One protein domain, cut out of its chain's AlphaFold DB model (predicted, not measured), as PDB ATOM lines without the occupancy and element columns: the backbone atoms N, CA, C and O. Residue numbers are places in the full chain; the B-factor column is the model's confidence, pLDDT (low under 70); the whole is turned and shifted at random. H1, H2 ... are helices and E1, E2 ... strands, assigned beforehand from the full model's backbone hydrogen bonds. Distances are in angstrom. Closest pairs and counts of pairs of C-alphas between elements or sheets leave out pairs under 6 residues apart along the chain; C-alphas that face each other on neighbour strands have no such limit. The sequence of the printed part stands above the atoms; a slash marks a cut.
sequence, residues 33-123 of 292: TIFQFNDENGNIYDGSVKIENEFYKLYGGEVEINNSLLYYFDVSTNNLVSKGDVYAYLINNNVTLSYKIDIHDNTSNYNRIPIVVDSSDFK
ATOM      1  N   THR A  33     -29.735 -14.986 -21.964       87.88
ATOM      2  CA  THR A  33     -30.401 -16.286 -21.892       87.88
ATOM      3  C   THR A  33     -29.479 -17.355 -22.470       87.88
ATOM      4  O   THR A  33     -28.940 -17.193 -23.563       87.88
ATOM      5  N   ILE A  34     -29.314 -18.461 -21.753       89.50
ATOM      6  CA  ILE A  34     -28.551 -19.633 -22.180       89.50
ATOM      7  C   ILE A  34     -29.536 -20.717 -22.608       89.50
ATOM      8  O   ILE A  34     -30.277 -21.243 -21.780       89.50
ATOM      9  N   PHE A  35     -29.543 -21.090 -23.881       89.75
ATOM     10  CA  PHE A  35     -30.267 -22.285 -24.318       89.75
ATOM     11  C   PHE A  35     -29.363 -23.500 -24.149       89.75
ATOM     12  O   PHE A  35     -28.204 -23.443 -24.553       89.75
ATOM     13  N   GLN A  36     -29.879 -24.580 -23.559       89.38
ATOM     14  CA  GLN A  36     -29.138 -25.826 -23.360       89.38
ATOM     15  C   GLN A  36     -29.903 -27.003 -23.969       89.38
ATOM     16  O   GLN A  36     -31.054 -27.223 -23.604       89.38
ATOM     17  N   PHE A  37     -29.261 -27.779 -24.841       90.56
ATOM     18  CA  PHE A  37     -29.894 -28.851 -25.614       90.56
ATOM     19  C   PHE A  37     -29.335 -30.220 -25.237       90.56
ATOM     20  O   PHE A  37     -28.194 -30.544 -25.571       90.56
ATOM     21  N   ASN A  38     -30.168 -31.032 -24.581       89.19
ATOM     22  CA  ASN A  38     -29.816 -32.390 -24.168       89.19
ATOM     23  C   ASN A  38     -30.946 -33.374 -24.515       89.19
ATOM     24  O   ASN A  38     -32.107 -32.969 -24.541       89.19
ATOM     25  N   ASP A  39     -30.643 -34.657 -24.721       89.12
ATOM     26  CA  ASP A  39     -31.692 -35.692 -24.760       89.12
ATOM     27  C   ASP A  39     -32.119 -36.179 -23.367       89.12
ATOM     28  O   ASP A  39     -31.536 -35.823 -22.336       89.12
ATOM     29  N   GLU A  40     -33.128 -37.052 -23.337       88.94
ATOM     30  CA  GLU A  40     -33.605 -37.724 -22.128       88.94
ATOM     31  C   GLU A  40     -32.537 -38.585 -21.420       88.94
ATOM     32  O   GLU A  40     -32.718 -38.963 -20.260       88.94
ATOM     33  N   ASN A  41     -31.413 -38.874 -22.087       89.06
ATOM     34  CA  ASN A  41     -30.282 -39.640 -21.564       89.06
ATOM     35  C   ASN A  41     -29.105 -38.743 -21.124       89.06
ATOM     36  O   ASN A  41     -28.098 -39.258 -20.635       89.06
ATOM     37  N   GLY A  42     -29.222 -37.419 -21.274       87.00
ATOM     38  CA  GLY A  42     -28.176 -36.448 -20.953       87.00
ATOM     39  C   GLY A  42     -27.086 -36.304 -22.020       87.00
ATOM     40  O   GLY A  42     -26.043 -35.716 -21.735       87.00
ATOM     41  N   ASN A  43     -27.293 -36.832 -23.228       88.25
ATOM     42  CA  ASN A  43     -26.410 -36.566 -24.358       88.25
ATOM     43  C   ASN A  43     -26.598 -35.125 -24.828       88.25
ATOM     44  O   ASN A  43     -27.720 -34.636 -24.921       88.25
ATOM     45  N   ILE A  44     -25.488 -34.473 -25.146       88.25
ATOM     46  CA  ILE A  44     -25.428 -33.078 -25.571       88.25
ATOM     47  C   ILE A  44     -25.351 -33.036 -27.099       88.25
ATOM     48  O   ILE A  44     -24.596 -33.813 -27.689       88.25
ATOM     49  N   TYR A  45     -26.088 -32.120 -27.731       83.88
ATOM     50  CA  TYR A  45     -26.073 -31.955 -29.189       83.88
ATOM     51  C   TYR A  45     -25.430 -30.646 -29.624       83.88
ATOM     52  O   TYR A  45     -25.740 -29.582 -29.094       83.88
ATOM     53  N   ASP A  46     -24.579 -30.728 -30.644       85.06
ATOM     54  CA  ASP A  46     -24.081 -29.556 -31.359       85.06
ATOM     55  C   ASP A  46     -25.102 -29.080 -32.402       85.06
ATOM     56  O   ASP A  46     -26.049 -29.787 -32.756       85.06
ATOM     57  N   GLY A  47     -24.897 -27.870 -32.923       85.44
ATOM     58  CA  GLY A  47     -25.815 -27.271 -33.880       85.44
ATOM     59  C   GLY A  47     -25.811 -25.749 -33.856       85.44
ATOM     60  O   GLY A  47     -24.774 -25.118 -33.628       85.44
ATOM     61  N   SER A  48     -26.972 -25.153 -34.088       89.62
ATOM     62  CA  SER A  48     -27.159 -23.705 -34.049       89.62
ATOM     63  C   SER A  48     -28.555 -23.316 -33.574       89.62
ATOM     64  O   SER A  48     -29.488 -24.113 -33.614       89.62
ATOM     65  N   VAL A  49     -28.704 -22.074 -33.135       89.69
ATOM     66  CA  VAL A  49     -29.989 -21.429 -32.882       89.69
ATOM     67  C   VAL A  49     -30.141 -20.277 -33.866       89.69
ATOM     68  O   VAL A  49     -29.235 -19.459 -33.990       89.69
ATOM     69  N   LYS A  50     -31.265 -20.214 -34.579       89.06
ATOM     70  CA  LYS A  50     -31.655 -19.082 -35.421       89.06
ATOM     71  C   LYS A  50     -32.599 -18.180 -34.645       89.06
ATOM     72  O   LYS A  50     -33.604 -18.650 -34.108       89.06
ATOM     73  N   ILE A  51     -32.273 -16.896 -34.627       87.56
ATOM     74  CA  ILE A  51     -33.117 -15.828 -34.097       87.56
ATOM     75  C   ILE A  51     -33.217 -14.793 -35.200       87.56
ATOM     76  O   ILE A  51     -32.191 -14.320 -35.690       87.56
ATOM     77  N   GLU A  52     -34.444 -14.478 -35.610       83.50
ATOM     78  CA  GLU A  52     -34.679 -13.676 -36.812       83.50
ATOM     79  C   GLU A  52     -33.912 -14.288 -38.007       83.50
ATOM     80  O   GLU A  52     -34.189 -15.428 -38.382       83.50
ATOM     81  N   ASN A  53     -32.918 -13.585 -38.558       75.44
ATOM     82  CA  ASN A  53     -32.115 -14.031 -39.703       75.44
ATOM     83  C   ASN A  53     -30.659 -14.367 -39.345       75.44
ATOM     84  O   ASN A  53     -29.837 -14.568 -40.237       75.44
ATOM     85  N   GLU A  54     -30.326 -14.445 -38.056       84.56
ATOM     86  CA  GLU A  54     -28.969 -14.734 -37.596       84.56
ATOM     87  C   GLU A  54     -28.871 -16.117 -36.951       84.56
ATOM     88  O   GLU A  54     -29.739 -16.524 -36.175       84.56
ATOM     89  N   PHE A  55     -27.785 -16.831 -37.257       87.69
ATOM     90  CA  PHE A  55     -27.473 -18.139 -36.685       87.69
ATOM     91  C   PHE A  55     -26.365 -18.029 -35.635       87.69
ATOM     92  O   PHE A  55     -25.269 -17.529 -35.895       87.69
ATOM     93  N   TYR A  56     -26.630 -18.591 -34.464       91.06
ATOM     94  CA  TYR A  56     -25.732 -18.629 -33.321       91.06
ATOM     95  C   TYR A  56     -25.322 -20.075 -33.063       91.06
ATOM     96  O   TYR A  56     -26.170 -20.943 -32.870       91.06
ATOM     97  N   LYS A  57     -24.021 -20.364 -33.098       90.69
ATOM     98  CA  LYS A  57     -23.516 -21.735 -32.944       90.69
ATOM     99  C   LYS A  57     -23.648 -22.218 -31.503       90.69
ATOM    100  O   LYS A  57     -23.364 -21.471 -30.570       90.69
ATOM    101  N   LEU A  58     -24.013 -23.488 -31.355       88.56
ATOM    102  CA  LEU A  58     -23.941 -24.200 -30.087       88.56
ATOM    103  C   LEU A  58     -22.490 -24.597 -29.801       88.56
ATOM    104  O   LEU A  58     -21.785 -25.085 -30.684       88.56
ATOM    105  N   TYR A  59     -22.063 -24.416 -28.557       83.94
ATOM    106  CA  TYR A  59     -20.779 -24.875 -28.043       83.94
ATOM    107  C   TYR A  59     -21.031 -25.772 -26.836       83.94
ATOM    108  O   TYR A  59     -21.451 -25.295 -25.785       83.94
ATOM    109  N   GLY A  60     -20.804 -27.081 -26.985       85.31
ATOM    110  CA  GLY A  60     -21.127 -28.040 -25.924       85.31
ATOM    111  C   GLY A  60     -22.625 -28.070 -25.612       85.31
ATOM    112  O   GLY A  60     -23.003 -28.132 -24.447       85.31
ATOM    113  N   GLY A  61     -23.456 -27.973 -26.658       86.25
ATOM    114  CA  GLY A  61     -24.921 -27.915 -26.586       86.25
ATOM    115  C   GLY A  61     -25.499 -26.714 -25.858       86.25
ATOM    116  O   GLY A  61     -26.674 -26.732 -25.498       86.25
ATOM    117  N   GLU A  62     -24.701 -25.664 -25.671       91.44
ATOM    118  CA  GLU A  62     -25.155 -24.396 -25.116       91.44
ATOM    119  C   GLU A  62     -24.946 -23.249 -26.101       91.44
ATOM    120  O   GLU A  62     -23.967 -23.218 -26.849       91.44
ATOM    121  N   VAL A  63     -25.858 -22.278 -26.088       92.75
ATOM    122  CA  VAL A  63     -25.660 -20.981 -26.741       92.75
ATOM    123  C   VAL A  63     -26.136 -19.866 -25.826       92.75
ATOM    124  O   VAL A  63     -27.234 -19.917 -25.272       92.75
ATOM    125  N   GLU A  64     -25.288 -18.855 -25.679       91.62
ATOM    126  CA  GLU A  64     -25.587 -17.640 -24.932       91.62
ATOM    127  C   GLU A  64     -26.127 -16.573 -25.884       91.62
ATOM    128  O   GLU A  64     -25.468 -16.198 -26.854       91.62
ATOM    129  N   ILE A  65     -27.321 -16.068 -25.593       90.50
ATOM    130  CA  ILE A  65     -28.017 -15.080 -26.408       90.50
ATOM    131  C   ILE A  65     -28.323 -13.857 -25.557       90.50
ATOM    132  O   ILE A  65     -28.863 -13.962 -24.458       90.50
ATOM    133  N   ASN A  66     -28.019 -12.673 -26.080       88.19
ATOM    134  CA  ASN A  66     -28.397 -11.430 -25.426       88.19
ATOM    135  C   ASN A  66     -29.926 -11.255 -25.450       88.19
ATOM    136  O   ASN A  66     -30.543 -11.336 -26.510       88.19
ATOM    137  N   ASN A  67     -30.539 -10.937 -24.310       85.31
ATOM    138  CA  ASN A  67     -31.993 -10.794 -24.205       85.31
ATOM    139  C   ASN A  67     -32.570  -9.679 -25.083       85.31
ATOM    140  O   ASN A  67     -33.726  -9.762 -25.489       85.31
ATOM    141  N   SER A  68     -31.764  -8.686 -25.462       84.75
ATOM    142  CA  SER A  68     -32.157  -7.672 -26.445       84.75
ATOM    143  C   SER A  68     -32.345  -8.218 -27.865       84.75
ATOM    144  O   SER A  68     -32.930  -7.521 -28.689       84.75
ATOM    145  N   LEU A  69     -31.872  -9.429 -28.174       86.38
ATOM    146  CA  LEU A  69     -32.125 -10.120 -29.446       86.38
ATOM    147  C   LEU A  69     -33.420 -10.932 -29.402       86.38
ATOM    148  O   LEU A  69     -34.060 -11.122 -30.426       86.38
ATOM    149  N   LEU A  70     -33.826 -11.372 -28.213       85.12
ATOM    150  CA  LEU A  70     -35.015 -12.200 -28.018       85.12
ATOM    151  C   LEU A  70     -36.262 -11.364 -27.751       85.12
ATOM    152  O   LEU A  70     -37.355 -11.734 -28.164       85.12
ATOM    153  N   TYR A  71     -36.101 -10.234 -27.063       84.12
ATOM    154  CA  TYR A  71     -37.217  -9.471 -26.533       84.12
ATOM    155  C   TYR A  71     -37.087  -7.972 -26.796       84.12
ATOM    156  O   TYR A  71     -35.995  -7.419 -26.958       84.12
ATOM    157  N   TYR A  72     -38.227  -7.290 -26.779       82.69
ATOM    158  CA  TYR A  72     -38.320  -5.841 -26.651       82.69
ATOM    159  C   TYR A  72     -39.379  -5.474 -25.612       82.69
ATOM    160  O   TYR A  72     -40.312  -6.234 -25.356       82.69
ATOM    161  N   PHE A  73     -39.235  -4.307 -24.990       80.00
ATOM    162  CA  PHE A  73     -40.224  -3.812 -24.039       80.00
ATOM    163  C   PHE A  73     -41.279  -2.977 -24.767       80.00
ATOM    164  O   PHE A  73     -40.969  -1.919 -25.322       80.00
ATOM    165  N   ASP A  74     -42.526  -3.444 -24.772       79.88
ATOM    166  CA  ASP A  74     -43.650  -2.696 -25.320       79.88
ATOM    167  C   ASP A  74     -44.204  -1.743 -24.259       79.88
ATOM    168  O   ASP A  74     -44.930  -2.125 -23.341       79.88
ATOM    169  N   VAL A  75     -43.881  -0.460 -24.415       82.06
ATOM    170  CA  VAL A  75     -44.321   0.615 -23.517       82.06
ATOM    171  C   VAL A  75     -45.837   0.816 -23.496       82.06
ATOM    172  O   VAL A  75     -46.355   1.401 -22.549       82.06
ATOM    173  N   SER A  76     -46.562   0.366 -24.527       82.75
ATOM    174  CA  SER A  76     -48.017   0.525 -24.601       82.75
ATOM    175  C   SER A  76     -48.753  -0.502 -23.743       82.75
ATOM    176  O   SER A  76     -49.787  -0.188 -23.151       82.75
ATOM    177  N   THR A  77     -48.193  -1.707 -23.640       81.81
ATOM    178  CA  THR A  77     -48.738  -2.811 -22.841       81.81
ATOM    179  C   THR A  77     -47.995  -3.008 -21.521       81.81
ATOM    180  O   THR A  77     -48.479  -3.743 -20.663       81.81
ATOM    181  N   ASN A  78     -46.866  -2.316 -21.330       76.75
ATOM    182  CA  ASN A  78     -45.955  -2.456 -20.195       76.75
ATOM    183  C   ASN A  78     -45.480  -3.908 -20.002       76.75
ATOM    184  O   ASN A  78     -45.327  -4.375 -18.874       76.75
ATOM    185  N   ASN A  79     -45.279  -4.617 -21.115       78.25
ATOM    186  CA  ASN A  79     -44.901  -6.024 -21.144       78.25
ATOM    187  C   ASN A  79     -43.638  -6.237 -21.980       78.25
ATOM    188  O   ASN A  79     -43.378  -5.532 -22.958       78.25
ATOM    189  N   LEU A  80     -42.872  -7.258 -21.604       76.56
ATOM    190  CA  LEU A  80     -41.809  -7.798 -22.437       76.56
ATOM    191  C   LEU A  80     -42.439  -8.644 -23.552       76.56
ATOM    192  O   LEU A  80     -43.239  -9.535 -23.272       76.56
ATOM    193  N   VAL A  81     -42.094  -8.362 -24.805       81.31
ATOM    194  CA  VAL A  81     -42.641  -9.034 -25.987       81.31
ATOM    195  C   VAL A  81     -41.504  -9.713 -26.744       81.31
ATOM    196  O   VAL A  81     -40.430  -9.131 -26.899       81.31
ATOM    197  N   SER A  82     -41.732 -10.946 -27.205       83.94
ATOM    198  CA  SER A  82     -40.781 -11.639 -28.080       83.94
ATOM    199  C   SER A  82     -40.618 -10.884 -29.400       83.94
ATOM    200  O   SER A  82     -41.601 -10.441 -29.996       83.94
ATOM    201  N   LYS A  83     -39.379 -10.757 -29.874       84.00
ATOM    202  CA  LYS A  83     -39.064 -10.190 -31.190       84.00
ATOM    203  C   LYS A  83     -39.447 -11.110 -32.344       84.00
ATOM    204  O   LYS A  83     -39.688 -10.624 -33.446       84.00
ATOM    205  N   GLY A  84     -39.543 -12.413 -32.100       82.00
ATOM    206  CA  GLY A  84     -39.896 -13.372 -33.131       82.00
ATOM    207  C   GLY A  84     -39.760 -14.819 -32.687       82.00
ATOM    208  O   GLY A  84     -39.573 -15.129 -31.510       82.00
ATOM    209  N   ASP A  85     -39.871 -15.707 -33.665       84.25
ATOM    210  CA  ASP A  85     -39.663 -17.130 -33.455       84.25
ATOM    211  C   ASP A  85     -38.171 -17.436 -33.269       84.25
ATOM    212  O   ASP A  85     -37.310 -16.877 -33.954       84.25
ATOM    213  N   VAL A  86     -37.879 -18.371 -32.369       86.69
ATOM    214  CA  VAL A  86     -36.538 -18.919 -32.164       86.69
ATOM    215  C   VAL A  86     -36.545 -20.365 -32.635       86.69
ATOM    216  O   VAL A  86     -37.443 -21.125 -32.279       86.69
ATOM    217  N   TYR A  87     -35.545 -20.763 -33.416       87.00
ATOM    218  CA  TYR A  87     -35.413 -22.137 -33.903       87.00
ATOM    219  C   TYR A  87     -34.068 -22.725 -33.491       87.00
ATOM    220  O   TYR A  87     -33.053 -22.058 -33.627       87.00
ATOM    221  N   ALA A  88     -34.031 -23.977 -33.045       88.31
ATOM    222  CA  ALA A  88     -32.794 -24.738 -32.883       88.31
ATOM    223  C   ALA A  88     -32.624 -25.757 -34.007       88.31
ATOM    224  O   ALA A  88     -33.588 -26.406 -34.403       88.31
ATOM    225  N   TYR A  89     -31.390 -25.928 -34.465       85.06
ATOM    226  CA  TYR A  89     -30.972 -26.911 -35.457       85.06
ATOM    227  C   TYR A  89     -29.943 -27.810 -34.817       85.06
ATOM    228  O   TYR A  89     -28.795 -27.407 -34.650       85.06
ATOM    229  N   LEU A  90     -30.358 -29.007 -34.431       86.00
ATOM    230  CA  LEU A  90     -29.508 -29.939 -33.705       86.00
ATOM    231  C   LEU A  90     -28.989 -31.003 -34.649       86.00
ATOM    232  O   LEU A  90     -29.755 -31.585 -35.417       86.00
ATOM    233  N   ILE A  91     -27.688 -31.249 -34.581       79.12
ATOM    234  CA  ILE A  91     -26.982 -32.155 -35.474       79.12
ATOM    235  C   ILE A  91     -26.614 -33.417 -34.698       79.12
ATOM    236  O   ILE A  91     -25.934 -33.369 -33.675       79.12
ATOM    237  N   ASN A  92     -27.018 -34.569 -35.227       79.00
ATOM    238  CA  ASN A  92     -26.568 -35.874 -34.762       79.00
ATOM    239  C   ASN A  92     -26.225 -36.743 -35.974       79.00
ATOM    240  O   ASN A  92     -27.097 -37.145 -36.749       79.00
ATOM    241  N   ASN A  93     -24.938 -37.049 -36.143       77.75
ATOM    242  CA  ASN A  93     -24.415 -37.726 -37.329       77.75
ATOM    243  C   ASN A  93     -24.815 -36.988 -38.627       77.75
ATOM    244  O   ASN A  93     -24.405 -35.854 -38.844       77.75
ATOM    245  N   ASN A  94     -25.617 -37.631 -39.483       65.56
ATOM    246  CA  ASN A  94     -26.068 -37.102 -40.776       65.56
ATOM    247  C   ASN A  94     -27.504 -36.558 -40.732       65.56
ATOM    248  O   ASN A  94     -28.121 -36.415 -41.788       65.56
ATOM    249  N   VAL A  95     -28.041 -36.341 -39.531       68.25
ATOM    250  CA  VAL A  95     -29.404 -35.877 -39.292       68.25
ATOM    251  C   VAL A  95     -29.355 -34.518 -38.622       68.25
ATOM    252  O   VAL A  95     -28.728 -34.370 -37.574       68.25
ATOM    253  N   THR A  96     -30.065 -33.556 -39.203       72.25
ATOM    254  CA  THR A  96     -30.356 -32.275 -38.559       72.25
ATOM    255  C   THR A  96     -31.843 -32.189 -38.264       72.25
ATOM    256  O   THR A  96     -32.657 -32.375 -39.172       72.25
ATOM    257  N   LEU A  97     -32.182 -31.896 -37.014       75.12
ATOM    258  CA  LEU A  97     -33.548 -31.663 -36.561       75.12
ATOM    259  C   LEU A  97     -33.761 -30.178 -36.320       75.12
ATOM    260  O   LEU A  97     -32.870 -29.518 -35.793       75.12
ATOM    261  N   SER A  98     -34.934 -29.670 -36.700       80.38
ATOM    262  CA  SER A  98     -35.334 -28.292 -36.419       80.38
ATOM    263  C   SER A  98     -36.418 -28.280 -35.348       80.38
ATOM    264  O   SER A  98     -37.419 -28.982 -35.478       80.38
ATOM    265  N   TYR A  99     -36.217 -27.477 -34.309       80.94
ATOM    266  CA  TYR A  99     -37.160 -27.276 -33.217       80.94
ATOM    267  C   TYR A  99     -37.529 -25.804 -33.138       80.94
ATOM    268  O   TYR A  99     -36.653 -24.967 -32.937       80.94
ATOM    269  N   LYS A 100     -38.820 -25.483 -33.235       83.50
ATOM    270  CA  LYS A 100     -39.310 -24.163 -32.833       83.50
ATOM    271  C   LYS A 100     -39.322 -24.097 -31.305       83.50
ATOM    272  O   LYS A 100     -39.947 -24.935 -30.658       83.50
ATOM    273  N   ILE A 101     -38.620 -23.125 -30.739       85.00
ATOM    274  CA  ILE A 101     -38.533 -22.907 -29.298       85.00
ATOM    275  C   ILE A 101     -39.601 -21.898 -28.900       85.00
ATOM    276  O   ILE A 101     -39.582 -20.749 -29.344       85.00
ATOM    277  N   ASP A 102     -40.517 -22.324 -28.037       80.38
ATOM    278  CA  ASP A 102     -41.468 -21.415 -27.419       80.38
ATOM    279  C   ASP A 102     -40.805 -20.679 -26.247       80.38
ATOM    280  O   ASP A 102     -40.467 -21.269 -25.218       80.38
ATOM    281  N   ILE A 103     -40.592 -19.379 -26.434       80.25
ATOM    282  CA  ILE A 103     -40.026 -18.478 -25.427       80.25
ATOM    283  C   ILE A 103     -41.097 -17.647 -24.707       80.25
ATOM    284  O   ILE A 103     -40.747 -16.841 -23.848       80.25
ATOM    285  N   HIS A 104     -42.386 -17.824 -25.027       69.12
ATOM    286  CA  HIS A 104     -43.475 -17.053 -24.423       69.12
ATOM    287  C   HIS A 104     -43.860 -17.546 -23.025       69.12
ATOM    288  O   HIS A 104     -44.160 -16.723 -22.160       69.12
ATOM    289  N   ASP A 105     -43.802 -18.856 -22.779       55.81
ATOM    290  CA  ASP A 105     -44.376 -19.452 -21.565       55.81
ATOM    291  C   ASP A 105     -43.385 -19.637 -20.393       55.81
ATOM    292  O   ASP A 105     -43.798 -20.073 -19.320       55.81
ATOM    293  N   ASN A 106     -42.091 -19.295 -20.538       50.28
ATOM    294  CA  ASN A 106     -41.066 -19.813 -19.611       50.28
ATOM    295  C   ASN A 106     -39.962 -18.872 -19.076       50.28
ATOM    296  O   ASN A 106     -39.076 -19.376 -18.393       50.28
ATOM    297  N   THR A 107     -39.911 -17.558 -19.336       50.16
ATOM    298  CA  THR A 107     -38.568 -16.909 -19.363       50.16
ATOM    299  C   THR A 107     -38.366 -15.550 -18.698       50.16
ATOM    300  O   THR A 107     -37.252 -15.040 -18.760       50.16
ATOM    301  N   SER A 108     -39.315 -14.972 -17.954       50.25
ATOM    302  CA  SER A 108     -38.954 -13.759 -17.187       50.25
ATOM    303  C   SER A 108     -38.005 -14.042 -16.009       50.25
ATOM    304  O   SER A 108     -37.439 -13.103 -15.462       50.25
ATOM    305  N   ASN A 109     -37.847 -15.312 -15.601       52.12
ATOM    306  CA  ASN A 109     -37.144 -15.702 -14.368       52.12
ATOM    307  C   ASN A 109     -35.948 -16.652 -14.576       52.12
ATOM    308  O   ASN A 109     -35.312 -17.027 -13.590       52.12
ATOM    309  N   TYR A 110     -35.656 -17.093 -15.805       54.84
ATOM    310  CA  TYR A 110     -34.624 -18.103 -16.052       54.84
ATOM    311  C   TYR A 110     -33.572 -17.614 -17.041       54.84
ATOM    312  O   TYR A 110     -33.848 -17.428 -18.220       54.84
ATOM    313  N   ASN A 111     -32.328 -17.549 -16.576       74.94
ATOM    314  CA  ASN A 111     -31.152 -17.270 -17.416       74.94
ATOM    315  C   ASN A 111     -30.766 -18.467 -18.270       74.94
ATOM    316  O   ASN A 111     -29.826 -18.390 -19.051       74.94
ATOM    317  N   ARG A 112     -31.420 -19.611 -18.059       83.12
ATOM    318  CA  ARG A 112     -31.095 -20.877 -18.695       83.12
ATOM    319  C   ARG A 112     -32.374 -21.631 -19.028       83.12
ATOM    320  O   ARG A 112     -33.132 -21.967 -18.122       83.12
ATOM    321  N   ILE A 113     -32.579 -21.909 -20.309       85.75
ATOM    322  CA  ILE A 113     -33.738 -22.623 -20.842       85.75
ATOM    323  C   ILE A 113     -33.268 -24.016 -21.281       85.75
ATOM    324  O   ILE A 113     -32.587 -24.131 -22.306       85.75
ATOM    325  N   PRO A 114     -33.580 -25.078 -20.516       83.81
ATOM    326  CA  PRO A 114     -33.281 -26.438 -20.932       83.81
ATOM    327  C   PRO A 114     -34.290 -26.898 -21.989       83.81
ATOM    328  O   PRO A 114     -35.498 -26.891 -21.756       83.81
ATOM    329  N   ILE A 115     -33.785 -27.336 -23.134       85.94
ATOM    330  CA  ILE A 115     -34.549 -27.954 -24.212       85.94
ATOM    331  C   ILE A 115     -34.223 -29.445 -24.205       85.94
ATOM    332  O   ILE A 115     -33.089 -29.844 -24.482       85.94
ATOM    333  N   VAL A 116     -35.220 -30.258 -23.847       84.56
ATOM    334  CA  VAL A 116     -35.107 -31.720 -23.869       84.56
ATOM    335  C   VAL A 116     -35.565 -32.226 -25.228       84.56
ATOM    336  O   VAL A 116     -36.690 -31.962 -25.647       84.56
ATOM    337  N   VAL A 117     -34.674 -32.939 -25.900       84.31
ATOM    338  CA  VAL A 117     -34.844 -33.453 -27.258       84.31
ATOM    339  C   VAL A 117     -35.104 -34.952 -27.181       84.31
ATOM    340  O   VAL A 117     -34.377 -35.642 -26.477       84.31
ATOM    341  N   ASP A 118     -36.100 -35.481 -27.888       83.38
ATOM    342  CA  ASP A 118     -36.308 -36.932 -27.912       83.38
ATOM    343  C   ASP A 118     -35.226 -37.584 -28.787       83.38
ATOM    344  O   ASP A 118     -35.148 -37.346 -29.994       83.38
ATOM    345  N   SER A 119     -34.369 -38.429 -28.201       81.00
ATOM    346  CA  SER A 119     -33.295 -39.101 -28.949       81.00
ATOM    347  C   SER A 119     -33.817 -39.973 -30.102       81.00
ATOM    348  O   SER A 119     -33.080 -40.289 -31.046       81.00
ATOM    349  N   SER A 120     -35.086 -40.390 -30.047       78.00
ATOM    350  CA  SER A 120     -35.749 -41.120 -31.123       78.00
ATOM    351  C   SER A 120     -36.098 -40.247 -32.326       78.00
ATOM    352  O   SER A 120     -36.176 -40.793 -33.427       78.00
ATOM    353  N   ASP A 121     -36.152 -38.920 -32.184       74.19
ATOM    354  CA  ASP A 121     -36.296 -38.003 -33.318       74.19
ATOM    355  C   ASP A 121     -35.072 -38.072 -34.248       74.19
ATOM    356  O   ASP A 121     -35.165 -37.859 -35.456       74.19
ATOM    357  N   PHE A 122     -33.901 -38.455 -33.735       71.69
ATOM    358  CA  PHE A 122     -32.725 -38.702 -34.573       71.69
ATOM    359  C   PHE A 122     -32.737 -40.088 -35.238       71.69
ATOM    360  O   PHE A 122     -31.919 -40.365 -36.122       71.69
ATOM    361  N   LYS A 123     -33.654 -40.983 -34.844       67.25
ATOM    362  CA  LYS A 123     -33.800 -42.325 -35.427       67.25
ATOM    363  C   LYS A 123     -34.716 -42.251 -36.628       67.25
ATOM    364  O   LYS A 123     -35.900 -42.574 -36.567       67.25
TER     365      LYS A 123
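What this domain is: This is residues 33 to 123 of the 292 residues of a protein of Candidatus Woesearchaeota archaeon (UniProt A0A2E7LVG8). Two small sheets lie face to face as a sandwich, the four strands E3, E2, E7 and E8 in one layer and the three strands E4, E1 and E9 in the other, with the strands of the one at 38 degrees to those of the other. At one end of this sandwich the hairpin of E5 and E6 reaches out as an arm, with the short helix H1 at its base; the short helix H2 is at the opposite end. The printed part has 91 residues with nine named strands and two named helices, in the order E1 E2 E3 E4 H1 E5 E6 E7 E8 E9 H2, and its class is mostly strand. The larger sheet, in the order E3, E2, E7, E8, is antiparallel, the sheet E4, E1, E9 is mixed, and E5 and E6 make a third, antiparallel sheet. The whole is compact, with a radius of gyration of the C-alphas of 13.8 A, and elongated in outline, spanning 46 by 25 by 19 A.

How they stand to each other: Start in the largest sheet at its inner strand E7, residues 86 to 92, which forms an antiparallel hairpin with the edge strand E8, residues 95 to 101; look for N 88 and O 99, 2.8 A apart and within hydrogen-bond range. The other neighbour of E7 is E2, residues 46 to 51, antiparallel at 164 degrees, with N 50 and O 87 at 2.7 A. E2 forms a hairpin with the edge strand E3, residues 54 to 57, where N 49 and O 56 are 2.8 A apart. This sheet is only just strongly twisted, its C-alphas lying up to 4.2 A off the best plane. Now turn to the sheet that faces it, whose inner strand is E1, residues 33 to 39. E9, residues 112 to 117, is parallel to E1 at 24 degrees, with N 113 and O 34 at 2.8 A. E4, residues 62 to 66, is antiparallel to E1 at 159 degrees, with N 35 and O 63 at 2.9 A. The facing parts of this sandwich, two sheets face to face, are 9.7 A centre to centre, and their best planes are 19 degrees apart. The closest C-alphas of E3 and E4 are those of Lys 57 and Val 63, 6.6 A apart, while E8 and E9 are near each other, with 5 pairs of C-alphas within 10 A. H1, residues 67 to 70, is only just on the sheet E4 E1 E9, with 5 pairs of C-alphas within 10 A, and only grazes it. The hairpin of E5, residues 71 to 74, and E6, residues 79 to 82, is antiparallel at 142 degrees, with N 72 and O 81 at 2.9 A. H2, residues 119 to 122, only grazes the sheet E3 E2 E7 E8; its closest C-alphas to E8 are those of Phe 122 and Val 95, 6.4 A. H1 and H2 are too short for any O i to N i+4 pair; each has 1 O i to N i+3 pair, within range.

Where its parts are: Find C-alpha 86 at (-36.538, -18.919, -32.164); from there E7 runs 19.8 A to C-alpha 92. E8 is 18.7 A long and E2 16.7 A. E1 begins at C-alpha 33, at (-30.401, -16.286, -21.892), and runs 19.7 A; E9 is 15.7 A long and E4 13.4 A. H2 ends at C-alpha 122, at (-32.725, -38.702, -34.573).

The domain as a whole: The two C-alphas farthest apart are those of Ser 76 and Asn 93, 46.7 A. The printed part has no cut, and no link is long; E1 to E2 and E8 to E9 are short but not tight. Mean pLDDT of the printed part is 81.4, and you will find values under 70 at residues 94 to 95, 104 to 110 and 123.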